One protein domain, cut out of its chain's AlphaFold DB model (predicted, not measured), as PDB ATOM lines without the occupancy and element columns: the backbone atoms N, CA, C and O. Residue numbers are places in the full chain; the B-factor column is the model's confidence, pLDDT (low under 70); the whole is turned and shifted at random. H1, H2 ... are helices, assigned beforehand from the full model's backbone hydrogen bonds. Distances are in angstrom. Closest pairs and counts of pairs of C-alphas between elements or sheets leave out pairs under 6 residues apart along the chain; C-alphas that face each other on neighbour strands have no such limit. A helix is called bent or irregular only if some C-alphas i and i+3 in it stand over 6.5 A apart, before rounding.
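AT A GLANCE: This is residues 2 to 19 and 30 to 85 of the 92 residues of an uncharacterized protein of Deltaproteobacteria bacterium (UniProt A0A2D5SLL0). One long helix, H2, makes the long axis of a flat, open shape. At its first end H1 makes a narrow V with it, open toward H1's first residues, and at its other end the short helices H3 and H4 form a hook, with H4 folded back toward H1. There is no packed core: H1 is near H2, but no helix touches another. The printed part has 74 residues with four named helices, in the order H1, H2, H3, H4, and no named strand; its class is all helix. The whole is extended, with a radius of gyration of the C-alphas of 20.1 A and spans of 60 by 26 by 7 A.

HOW THE PARTS SIT: The longest helix is H2, residues 30 to 62, and its residues 40 to 60 stand free. H1, residues 2 to 19, is close to H2 but not clearly touching it, with 1 pair of C-alphas within 8 A. The closest C-alphas of the two, those of Gly 17 and Ala 36, are 7.6 A apart. H1 and H2 run opposite ways at a shallow tilt of 28 degrees, and their centres are 18.3 A apart. Residues 2 to 12 of H1 stand free. H3, residues 66 to 72, is apart from H2 and from H1. H4, residues 75 to 84, is also apart from H1 and H2, and it meets H3 only through their link. Within H1, H2 and H3 every O i to N i+4 pair is within hydrogen-bond range, while in H4 it is 3 of 6.

IN THESE COORDINATES: H2 is 47.2 A long from the C-alpha of Gln 30 at (-3.065, 3.839, 53.203) to that of Asp 62 at (-42.047, 21.709, 33.473). H1 measures 26.4 A from first to last C-alpha and begins with C-alpha 2 at (-25.138, 29.985, 56.492). H3 measures 9.9 A from Glu 66 to Arg 72, C-alpha to C-alpha. H4 measures 13.5 A and ends with C-alpha 84 at (-40.314, 28.183, 45.301). H4 is irregular: C-alphas 80 and 83 are 9.2 A apart, against about 5 A in a regular helix.

THE WHOLE: The two C-alphas farthest apart, those of Gln 30 and Ala 71, are separated by 60.4 A. Residues 20 to 29 are cut out and not printed, and the gap across the cut, from C-alpha 19 to C-alpha 30, is 13.2 A. Of the links that are printed whole, H2 to H3 with 3 residues and H3 to H4 with 2 residues are both tight. The mean pLDDT of the printed part is 74.8. Confidence is low, under 70, in 25 residues, namely residues 61 to 85 of the model.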
ATOM      1  N   GLY A   2     -25.907  30.936  57.325       75.31
ATOM      2  CA  GLY A   2     -25.138  29.985  56.492       75.31
ATOM      3  C   GLY A   2     -23.623  30.235  56.375       75.31
ATOM      4  O   GLY A   2     -22.855  29.285  56.282       75.31
ATOM      5  N   ILE A   3     -23.176  31.494  56.435       84.44
ATOM      6  CA  ILE A   3     -21.767  31.854  56.178       84.44
ATOM      7  C   ILE A   3     -20.823  31.287  57.253       84.44
ATOM      8  O   ILE A   3     -19.793  30.715  56.917       84.44
ATOM      9  N   ALA A   4     -21.187  31.376  58.537       83.94
ATOM     10  CA  ALA A   4     -20.368  30.835  59.626       83.94
ATOM     11  C   ALA A   4     -20.213  29.306  59.531       83.94
ATOM     12  O   ALA A   4     -19.128  28.779  59.762       83.94
ATOM     13  N   LEU A   5     -21.277  28.605  59.124       83.44
ATOM     14  CA  LEU A   5     -21.245  27.162  58.896       83.44
ATOM     15  C   LEU A   5     -20.360  26.799  57.693       83.44
ATOM     16  O   LEU A   5     -19.568  25.867  57.794       83.44
ATOM     17  N   MET A   6     -20.438  27.552  56.586       83.81
ATOM     18  CA  MET A   6     -19.549  27.370  55.427       83.81
ATOM     19  C   MET A   6     -18.077  27.567  55.801       83.81
ATOM     20  O   MET A   6     -17.236  26.764  55.406       83.81
ATOM     21  N   ILE A   7     -17.767  28.596  56.594       85.69
ATOM     22  CA  ILE A   7     -16.399  28.859  57.060       85.69
ATOM     23  C   ILE A   7     -15.921  27.740  57.993       85.69
ATOM     24  O   ILE A   7     -14.787  27.280  57.860       85.69
ATOM     25  N   GLY A   8     -16.773  27.283  58.914       85.06
ATOM     26  CA  GLY A   8     -16.462  26.171  59.812       85.06
ATOM     27  C   GLY A   8     -16.149  24.890  59.042       85.06
ATOM     28  O   GLY A   8     -15.074  24.320  59.209       85.06
ATOM     29  N   LEU A   9     -17.035  24.490  58.127       82.50
ATOM     30  CA  LEU A   9     -16.845  23.318  57.266       82.50
ATOM     31  C   LEU A   9     -15.580  23.422  56.405       82.50
ATOM     32  O   LEU A   9     -14.826  22.453  56.314       82.50
ATOM     33  N   GLY A  10     -15.314  24.593  55.818       81.25
ATOM     34  CA  GLY A  10     -14.112  24.830  55.015       81.25
ATOM     35  C   GLY A  10     -12.820  24.665  55.820       81.25
ATOM     36  O   GLY A  10     -11.903  23.971  55.382       81.25
ATOM     37  N   ASN A  11     -12.764  25.231  57.029       85.12
ATOM     38  CA  ASN A  11     -11.598  25.088  57.906       85.12
ATOM     39  C   ASN A  11     -11.420  23.650  58.410       85.12
ATOM     40  O   ASN A  11     -10.297  23.151  58.439       85.12
ATOM     41  N   CYS A  12     -12.508  22.955  58.757       81.44
ATOM     42  CA  CYS A  12     -12.447  21.552  59.164       81.44
ATOM     43  C   CYS A  12     -11.829  20.668  58.072       81.44
ATOM     44  O   CYS A  12     -10.981  19.835  58.385       81.44
ATOM     45  N   GLY A  13     -12.187  20.883  56.802       79.19
ATOM     46  CA  GLY A  13     -11.585  20.159  55.679       79.19
ATOM     47  C   GLY A  13     -10.069  20.368  55.577       79.19
ATOM     48  O   GLY A  13      -9.328  19.402  55.412       79.19
ATOM     49  N   GLY A  14      -9.594  21.607  55.749       77.94
ATOM     50  CA  GLY A  14      -8.162  21.930  55.728       77.94
ATOM     51  C   GLY A  14      -7.373  21.324  56.895       77.94
ATOM     52  O   GLY A  14      -6.263  20.823  56.706       77.94
ATOM     53  N   ILE A  15      -7.961  21.309  58.095       79.50
ATOM     54  CA  ILE A  15      -7.361  20.687  59.285       79.50
ATOM     55  C   ILE A  15      -7.258  19.175  59.087       79.50
ATOM     56  O   ILE A  15      -6.175  18.614  59.225       79.50
ATOM     57  N   VAL A  16      -8.352  18.516  58.694       77.12
ATOM     58  CA  VAL A  16      -8.354  17.070  58.425       77.12
ATOM     59  C   VAL A  16      -7.345  16.728  57.327       77.12
ATOM     60  O   VAL A  16      -6.563  15.798  57.499       77.12
ATOM     61  N   GLY A  17      -7.279  17.535  56.262       75.94
ATOM     62  CA  GLY A  17      -6.304  17.414  55.177       75.94
ATOM     63  C   GLY A  17      -4.836  17.537  55.609       75.94
ATOM     64  O   GLY A  17      -3.953  16.993  54.952       75.94
ATOM     65  N   SER A  18      -4.564  18.201  56.732       77.56
ATOM     66  CA  SER A  18      -3.205  18.367  57.263       77.56
ATOM     67  C   SER A  18      -2.763  17.196  58.156       77.56
ATOM     68  O   SER A  18      -1.566  16.970  58.306       77.56
ATOM     69  N   PHE A  19      -3.709  16.427  58.714       75.44
ATOM     70  CA  PHE A  19      -3.444  15.307  59.638       75.44
ATOM     71  C   PHE A  19      -3.728  13.913  59.051       75.44
ATOM     72  O   PHE A  19      -3.585  12.911  59.746       75.44
ATOM     73  N   GLN A  30      -1.819   4.276  53.840       73.44
ATOM     74  CA  GLN A  30      -3.065   3.839  53.203       73.44
ATOM     75  C   GLN A  30      -4.265   4.665  53.673       73.44
ATOM     76  O   GLN A  30      -5.148   4.983  52.871       73.44
ATOM     77  N   THR A  31      -4.267   5.071  54.941       77.69
ATOM     78  CA  THR A  31      -5.346   5.862  55.536       77.69
ATOM     79  C   THR A  31      -5.398   7.279  54.960       77.69
ATOM     80  O   THR A  31      -6.488   7.802  54.709       77.69
ATOM     81  N   GLY A  32      -4.246   7.879  54.644       79.25
ATOM     82  CA  GLY A  32      -4.179   9.216  54.050       79.25
ATOM     83  C   GLY A  32      -4.726   9.256  52.625       79.25
ATOM     84  O   GLY A  32      -5.607  10.062  52.309       79.25
ATOM     85  N   TRP A  33      -4.278   8.323  51.782       79.62
ATOM     86  CA  TRP A  33      -4.774   8.195  50.409       79.62
ATOM     87  C   TRP A  33      -6.250   7.784  50.352       79.62
ATOM     88  O   TRP A  33      -7.002   8.324  49.539       79.62
ATOM     89  N   GLY A  34      -6.688   6.878  51.233       82.56
ATOM     90  CA  GLY A  34      -8.089   6.463  51.328       82.56
ATOM     91  C   GLY A  34      -9.015   7.611  51.730       82.56
ATOM     92  O   GLY A  34     -10.060   7.810  51.112       82.56
ATOM     93  N   THR A  35      -8.603   8.422  52.707       82.75
ATOM     94  CA  THR A  35      -9.383   9.583  53.152       82.75
ATOM     95  C   THR A  35      -9.450  10.663  52.071       82.75
ATOM     96  O   THR A  35     -10.529  11.191  51.800       82.75
ATOM     97  N   ALA A  36      -8.334  10.948  51.388       81.81
ATOM     98  CA  ALA A  36      -8.305  11.899  50.274       81.81
ATOM     99  C   ALA A  36      -9.237  11.474  49.124       81.81
ATOM    100  O   ALA A  36     -10.051  12.274  48.659       81.81
ATOM    101  N   LEU A  37      -9.177  10.203  48.711       85.06
ATOM    102  CA  LEU A  37     -10.094   9.649  47.709       85.06
ATOM    103  C   LEU A  37     -11.551   9.699  48.183       85.06
ATOM    104  O   LEU A  37     -12.425  10.062  47.403       85.06
ATOM    105  N   GLY A  38     -11.812   9.411  49.460       85.81
ATOM    106  CA  GLY A  38     -13.145   9.505  50.057       85.81
ATOM    107  C   GLY A  38     -13.749  10.906  49.954       85.81
ATOM    108  O   GLY A  38     -14.895  11.047  49.529       85.81
ATOM    109  N   PHE A  39     -12.976  11.953  50.262       85.56
ATOM    110  CA  PHE A  39     -13.433  13.340  50.118       85.56
ATOM    111  C   PHE A  39     -13.667  13.739  48.656       85.56
ATOM    112  O   PHE A  39     -14.666  14.396  48.363       85.56
ATOM    113  N   ILE A  40     -12.799  13.314  47.733       86.75
ATOM    114  CA  ILE A  40     -12.970  13.576  46.294       86.75
ATOM    115  C   ILE A  40     -14.240  12.895  45.775       86.75
ATOM    116  O   ILE A  40     -15.089  13.545  45.165       86.75
ATOM    117  N   CYS A  41     -14.407  11.601  46.055       89.31
ATOM    118  CA  CYS A  41     -15.598  10.852  45.671       89.31
ATOM    119  C   CYS A  41     -16.859  11.446  46.304       89.31
ATOM    120  O   CYS A  41     -17.863  11.597  45.613       89.31
ATOM    121  N   GLY A  42     -16.810  11.840  47.578       89.44
ATOM    122  CA  GLY A  42     -17.917  12.510  48.261       89.44
ATOM    123  C   GLY A  42     -18.298  13.839  47.608       89.44
ATOM    124  O   GLY A  42     -19.483  14.103  47.409       89.44
ATOM    125  N   GLY A  43     -17.313  14.647  47.205       86.69
ATOM    126  CA  GLY A  43     -17.539  15.897  46.477       86.69
ATOM    127  C   GLY A  43     -18.196  15.674  45.114       86.69
ATOM    128  O   GLY A  43     -19.198  16.318  44.803       86.69
ATOM    129  N   ILE A  44     -17.688  14.713  44.336       89.19
ATOM    130  CA  ILE A  44     -18.265  14.337  43.036       89.19
ATOM    131  C   ILE A  44     -19.699  13.833  43.218       89.19
ATOM    132  O   ILE A  44     -20.605  14.313  42.541       89.19
ATOM    133  N   LEU A  45     -19.928  12.921  44.167       91.69
ATOM    134  CA  LEU A  45     -21.259  12.392  44.467       91.69
ATOM    135  C   LEU A  45     -22.226  13.497  44.889       91.69
ATOM    136  O   LEU A  45     -23.360  13.514  44.420       91.69
ATOM    137  N   SER A  46     -21.787  14.438  45.726       88.06
ATOM    138  CA  SER A  46     -22.611  15.572  46.144       88.06
ATOM    139  C   SER A  46     -22.973  16.476  44.965       88.06
ATOM    140  O   SER A  46     -24.127  16.890  44.853       88.06
ATOM    141  N   ALA A  47     -22.022  16.770  44.074       87.75
ATOM    142  CA  ALA A  47     -22.273  17.578  42.883       87.75
ATOM    143  C   ALA A  47     -23.236  16.873  41.914       87.75
ATOM    144  O   ALA A  47     -24.214  17.471  41.464       87.75
ATOM    145  N   SER A  48     -23.017  15.583  41.647       88.44
ATOM    146  CA  SER A  48     -23.904  14.779  40.800       88.44
ATOM    147  C   SER A  48     -25.305  14.646  41.397       88.44
ATOM    148  O   SER A  48     -26.293  14.776  40.677       88.44
ATOM    149  N   ALA A  49     -25.417  14.431  42.710       90.06
ATOM    150  CA  ALA A  49     -26.704  14.373  43.396       90.06
ATOM    151  C   ALA A  49     -27.459  15.702  43.274       90.06
ATOM    152  O   ALA A  49     -28.650  15.693  42.960       90.06
ATOM    153  N   LEU A  50     -26.774  16.836  43.457       86.19
ATOM    154  CA  LEU A  50     -27.376  18.160  43.299       86.19
ATOM    155  C   LEU A  50     -27.903  18.362  41.873       86.19
ATOM    156  O   LEU A  50     -29.047  18.780  41.695       86.19
ATOM    157  N   GLU A  51     -27.115  17.990  40.863       86.25
ATOM    158  CA  GLU A  51     -27.528  18.082  39.462       86.25
ATOM    159  C   GLU A  51     -28.769  17.224  39.168       86.25
ATOM    160  O   GLU A  51     -29.715  17.693  38.530       86.25
ATOM    161  N   ILE A  52     -28.809  15.980  39.656       85.75
ATOM    162  CA  ILE A  52     -29.958  15.080  39.473       85.75
ATOM    163  C   ILE A  52     -31.204  15.656  40.147       85.75
ATOM    164  O   ILE A  52     -32.279  15.668  39.543       85.75
ATOM    165  N   VAL A  53     -31.071  16.152  41.379       86.12
ATOM    166  CA  VAL A  53     -32.183  16.757  42.124       86.12
ATOM    167  C   VAL A  53     -32.708  17.986  41.391       86.12
ATOM    168  O   VAL A  53     -33.921  18.109  41.220       86.12
ATOM    169  N   TYR A  54     -31.829  18.856  40.893       80.50
ATOM    170  CA  TYR A  54     -32.228  20.038  40.126       80.50
ATOM    171  C   TYR A  54     -32.925  19.659  38.822       80.50
ATOM    172  O   TYR A  54     -33.998  20.186  38.528       80.50
ATOM    173  N   LYS A  55     -32.390  18.687  38.074       80.44
ATOM    174  CA  LYS A  55     -33.029  18.164  36.856       80.44
ATOM    175  C   LYS A  55     -34.402  17.561  37.147       80.44
ATOM    176  O   LYS A  55     -35.348  17.817  36.406       80.44
ATOM    177  N   TRP A  56     -34.542  16.790  38.225       80.69
ATOM    178  CA  TRP A  56     -35.820  16.195  38.618       80.69
ATOM    179  C   TRP A  56     -36.843  17.255  39.033       80.69
ATOM    180  O   TRP A  56     -38.000  17.198  38.612       80.69
ATOM    181  N   LEU A  57     -36.413  18.247  39.812       77.62
ATOM    182  CA  LEU A  57     -37.270  19.326  40.284       77.62
ATOM    183  C   LEU A  57     -37.720  20.228  39.128       77.62
ATOM    184  O   LEU A  57     -38.906  20.538  39.035       77.62
ATOM    185  N   ASN A  58     -36.812  20.559  38.205       73.94
ATOM    186  CA  ASN A  58     -37.139  21.286  36.979       73.94
ATOM    187  C   ASN A  58     -38.094  20.474  36.093       73.94
ATOM    188  O   ASN A  58     -39.112  21.009  35.678       73.94
ATOM    189  N   LYS A  59     -37.863  19.166  35.895       75.75
ATOM    190  CA  LYS A  59     -38.769  18.301  35.114       75.75
ATOM    191  C   LYS A  59     -40.170  18.213  35.727       75.75
ATOM    192  O   LYS A  59     -41.164  18.195  35.009       75.75
ATOM    193  N   ARG A  60     -40.263  18.154  37.058       72.38
ATOM    194  CA  ARG A  60     -41.544  18.151  37.778       72.38
ATOM    195  C   ARG A  60     -42.274  19.490  37.651       72.38
ATOM    196  O   ARG A  60     -43.499  19.488  37.619       72.38
ATOM    197  N   ARG A  61     -41.539  20.603  37.577       67.06
ATOM    198  CA  ARG A  61     -42.090  21.946  37.342       67.06
ATOM    199  C   ARG A  61     -42.499  22.154  35.878       67.06
ATOM    200  O   ARG A  61     -43.586  22.661  35.653       67.06
ATOM    201  N   ASP A  62     -41.718  21.667  34.911       68.56
ATOM    202  CA  ASP A  62     -42.047  21.709  33.473       68.56
ATOM    203  C   ASP A  62     -43.293  20.861  33.127       68.56
ATOM    204  O   ASP A  62     -43.975  21.125  32.141       68.56
ATOM    205  N   ALA A  63     -43.622  19.851  33.943       65.94
ATOM    206  CA  ALA A  63     -44.856  19.071  33.806       65.94
ATOM    207  C   ALA A  63     -46.124  19.833  34.246       65.94
ATOM    208  O   ALA A  63     -47.231  19.342  34.023       65.94
ATOM    209  N   ILE A  64     -45.980  21.007  34.874       64.44
ATOM    210  CA  ILE A  64     -47.092  21.891  35.231       64.44
ATOM    211  C   ILE A  64     -47.231  22.917  34.096       64.44
ATOM    212  O   ILE A  64     -46.358  23.775  33.946       64.44
ATOM    213  N   PRO A  65     -48.290  22.847  33.269       60.56
ATOM    214  CA  PRO A  65     -48.461  23.779  32.163       60.56
ATOM    215  C   PRO A  65     -48.591  25.212  32.691       60.56
ATOM    216  O   PRO A  65     -49.343  25.480  33.625       60.56
ATOM    217  N   GLU A  66     -47.867  26.146  32.069       59.09
ATOM    218  CA  GLU A  66     -47.807  27.556  32.489       59.09
ATOM    219  C   GLU A  66     -49.202  28.210  32.572       59.09
ATOM    220  O   GLU A  66     -49.437  29.097  33.396       59.09
ATOM    221  N   SER A  67     -50.151  27.716  31.770       55.41
ATOM    222  CA  SER A  67     -51.560  28.114  31.786       55.41
ATOM    223  C   SER A  67     -52.276  27.788  33.102       55.41
ATOM    224  O   SER A  67     -53.079  28.599  33.556       55.41
ATOM    225  N   ASP A  68     -51.967  26.661  33.745       57.69
ATOM    226  CA  ASP A  68     -52.556  26.261  35.033       57.69
ATOM    227  C   ASP A  68     -51.871  26.996  36.202       57.69
ATOM    228  O   ASP A  68     -52.505  27.374  37.188       57.69
ATOM    229  N   THR A  69     -50.581  27.316  36.055       56.75
ATOM    230  CA  THR A  69     -49.813  28.109  37.029       56.75
ATOM    231  C   THR A  69     -50.284  29.565  37.095       56.75
ATOM    232  O   THR A  69     -50.469  30.091  38.192       56.75
ATOM    233  N   ARG A  70     -50.535  30.208  35.943       55.28
ATOM    234  CA  ARG A  70     -51.113  31.567  35.864       55.28
ATOM    235  C   ARG A  70     -52.598  31.612  36.239       55.28
ATOM    236  O   ARG A  70     -53.076  32.658  36.661       55.28
ATOM    237  N   ALA A  71     -53.324  30.499  36.093       56.38
ATOM    238  CA  ALA A  71     -54.718  30.394  36.525       56.38
ATOM    239  C   ALA A  71     -54.855  30.207  38.047       56.38
ATOM    240  O   ALA A  71     -55.838  30.662  38.631       56.38
ATOM    241  N   ARG A  72     -53.883  29.550  38.699       56.12
ATOM    242  CA  ARG A  72     -53.893  29.290  40.150       56.12
ATOM    243  C   ARG A  72     -53.213  30.361  40.999       56.12
ATOM    244  O   ARG A  72     -53.578  30.490  42.163       56.12
ATOM    245  N   TYR A  73     -52.258  31.114  40.454       57.22
ATOM    246  CA  TYR A  73     -51.487  32.098  41.217       57.22
ATOM    247  C   TYR A  73     -51.430  33.456  40.503       57.22
ATOM    248  O   TYR A  73     -51.069  33.543  39.333       57.22
ATOM    249  N   SER A  74     -51.751  34.530  41.231       57.84
ATOM    250  CA  SER A  74     -51.540  35.915  40.782       57.84
ATOM    251  C   SER A  74     -50.040  36.250  40.756       57.84
ATOM    252  O   SER A  74     -49.274  35.729  41.569       57.84
ATOM    253  N   GLU A  75     -49.604  37.160  39.876       58.19
ATOM    254  CA  GLU A  75     -48.197  37.602  39.759       58.19
ATOM    255  C   GLU A  75     -47.585  38.052  41.101       58.19
ATOM    256  O   GLU A  75     -46.396  37.843  41.359       58.19
ATOM    257  N   THR A  76     -48.402  38.605  42.000       57.47
ATOM    258  CA  THR A  76     -47.975  39.025  43.345       57.47
ATOM    259  C   THR A  76     -47.680  37.853  44.290       57.47
ATOM    260  O   THR A  76     -46.770  37.956  45.116       57.47
ATOM    261  N   GLU A  77     -48.378  36.722  44.159       59.97
ATOM    262  CA  GLU A  77     -48.098  35.496  44.923       59.97
ATOM    263  C   GLU A  77     -46.877  34.750  44.383       59.97
ATOM    264  O   GLU A  77     -46.026  34.317  45.160       59.97
ATOM    265  N   LEU A  78     -46.734  34.680  43.057       58.09
ATOM    266  CA  LEU A  78     -45.545  34.126  42.397       58.09
ATOM    267  C   LEU A  78     -44.272  34.885  42.797       58.09
ATOM    268  O   LEU A  78     -43.240  34.267  43.052       58.09
ATOM    269  N   THR A  79     -44.366  36.213  42.927       58.41
ATOM    270  CA  THR A  79     -43.257  37.065  43.388       58.41
ATOM    271  C   THR A  79     -42.952  36.851  44.876       58.41
ATOM    272  O   THR A  79     -41.785  36.803  45.262       58.41
ATOM    273  N   LYS A  80     -43.973  36.645  45.722       62.62
ATOM    274  CA  LYS A  80     -43.790  36.306  47.149       62.62
ATOM    275  C   LYS A  80     -43.184  34.917  47.374       62.62
ATOM    276  O   LYS A  80     -42.522  34.719  48.390       62.62
ATOM    277  N   MET A  81     -43.401  33.964  46.464       58.53
ATOM    278  CA  MET A  81     -42.856  32.603  46.572       58.53
ATOM    279  C   MET A  81     -41.348  32.506  46.285       58.53
ATOM    280  O   MET A  81     -40.735  31.518  46.690       58.53
ATOM    281  N   GLY A  82     -40.736  33.495  45.627       65.88
ATOM    282  CA  GLY A  82     -39.288  33.517  45.386       65.88
ATOM    283  C   GLY A  82     -38.779  32.285  44.620       65.88
ATOM    284  O   GLY A  82     -39.282  31.965  43.543       65.88
ATOM    285  N   ASP A  83     -37.809  31.561  45.185       60.19
ATOM    286  CA  ASP A  83     -37.197  30.344  44.613       60.19
ATOM    287  C   ASP A  83     -38.162  29.142  44.536       60.19
ATOM    288  O   ASP A  83     -37.978  28.199  43.754       60.19
ATOM    289  N   ARG A  84     -39.241  29.186  45.325       58.25
ATOM    290  CA  ARG A  84     -40.314  28.183  45.301       58.25
ATOM    291  C   ARG A  84     -41.306  28.392  44.163       58.25
ATOM    292  O   ARG A  84     -42.140  27.513  43.949       58.25
ATOM    293  N   SER A  85     -41.219  29.511  43.440       55.25
ATOM    294  CA  SER A  85     -42.067  29.763  42.279       55.25
ATOM    295  C   SER A  85     -41.903  28.636  41.247       55.25
ATOM    296  O   SER A  85     -40.769  28.276  40.917       55.25
TER     297      SER A  85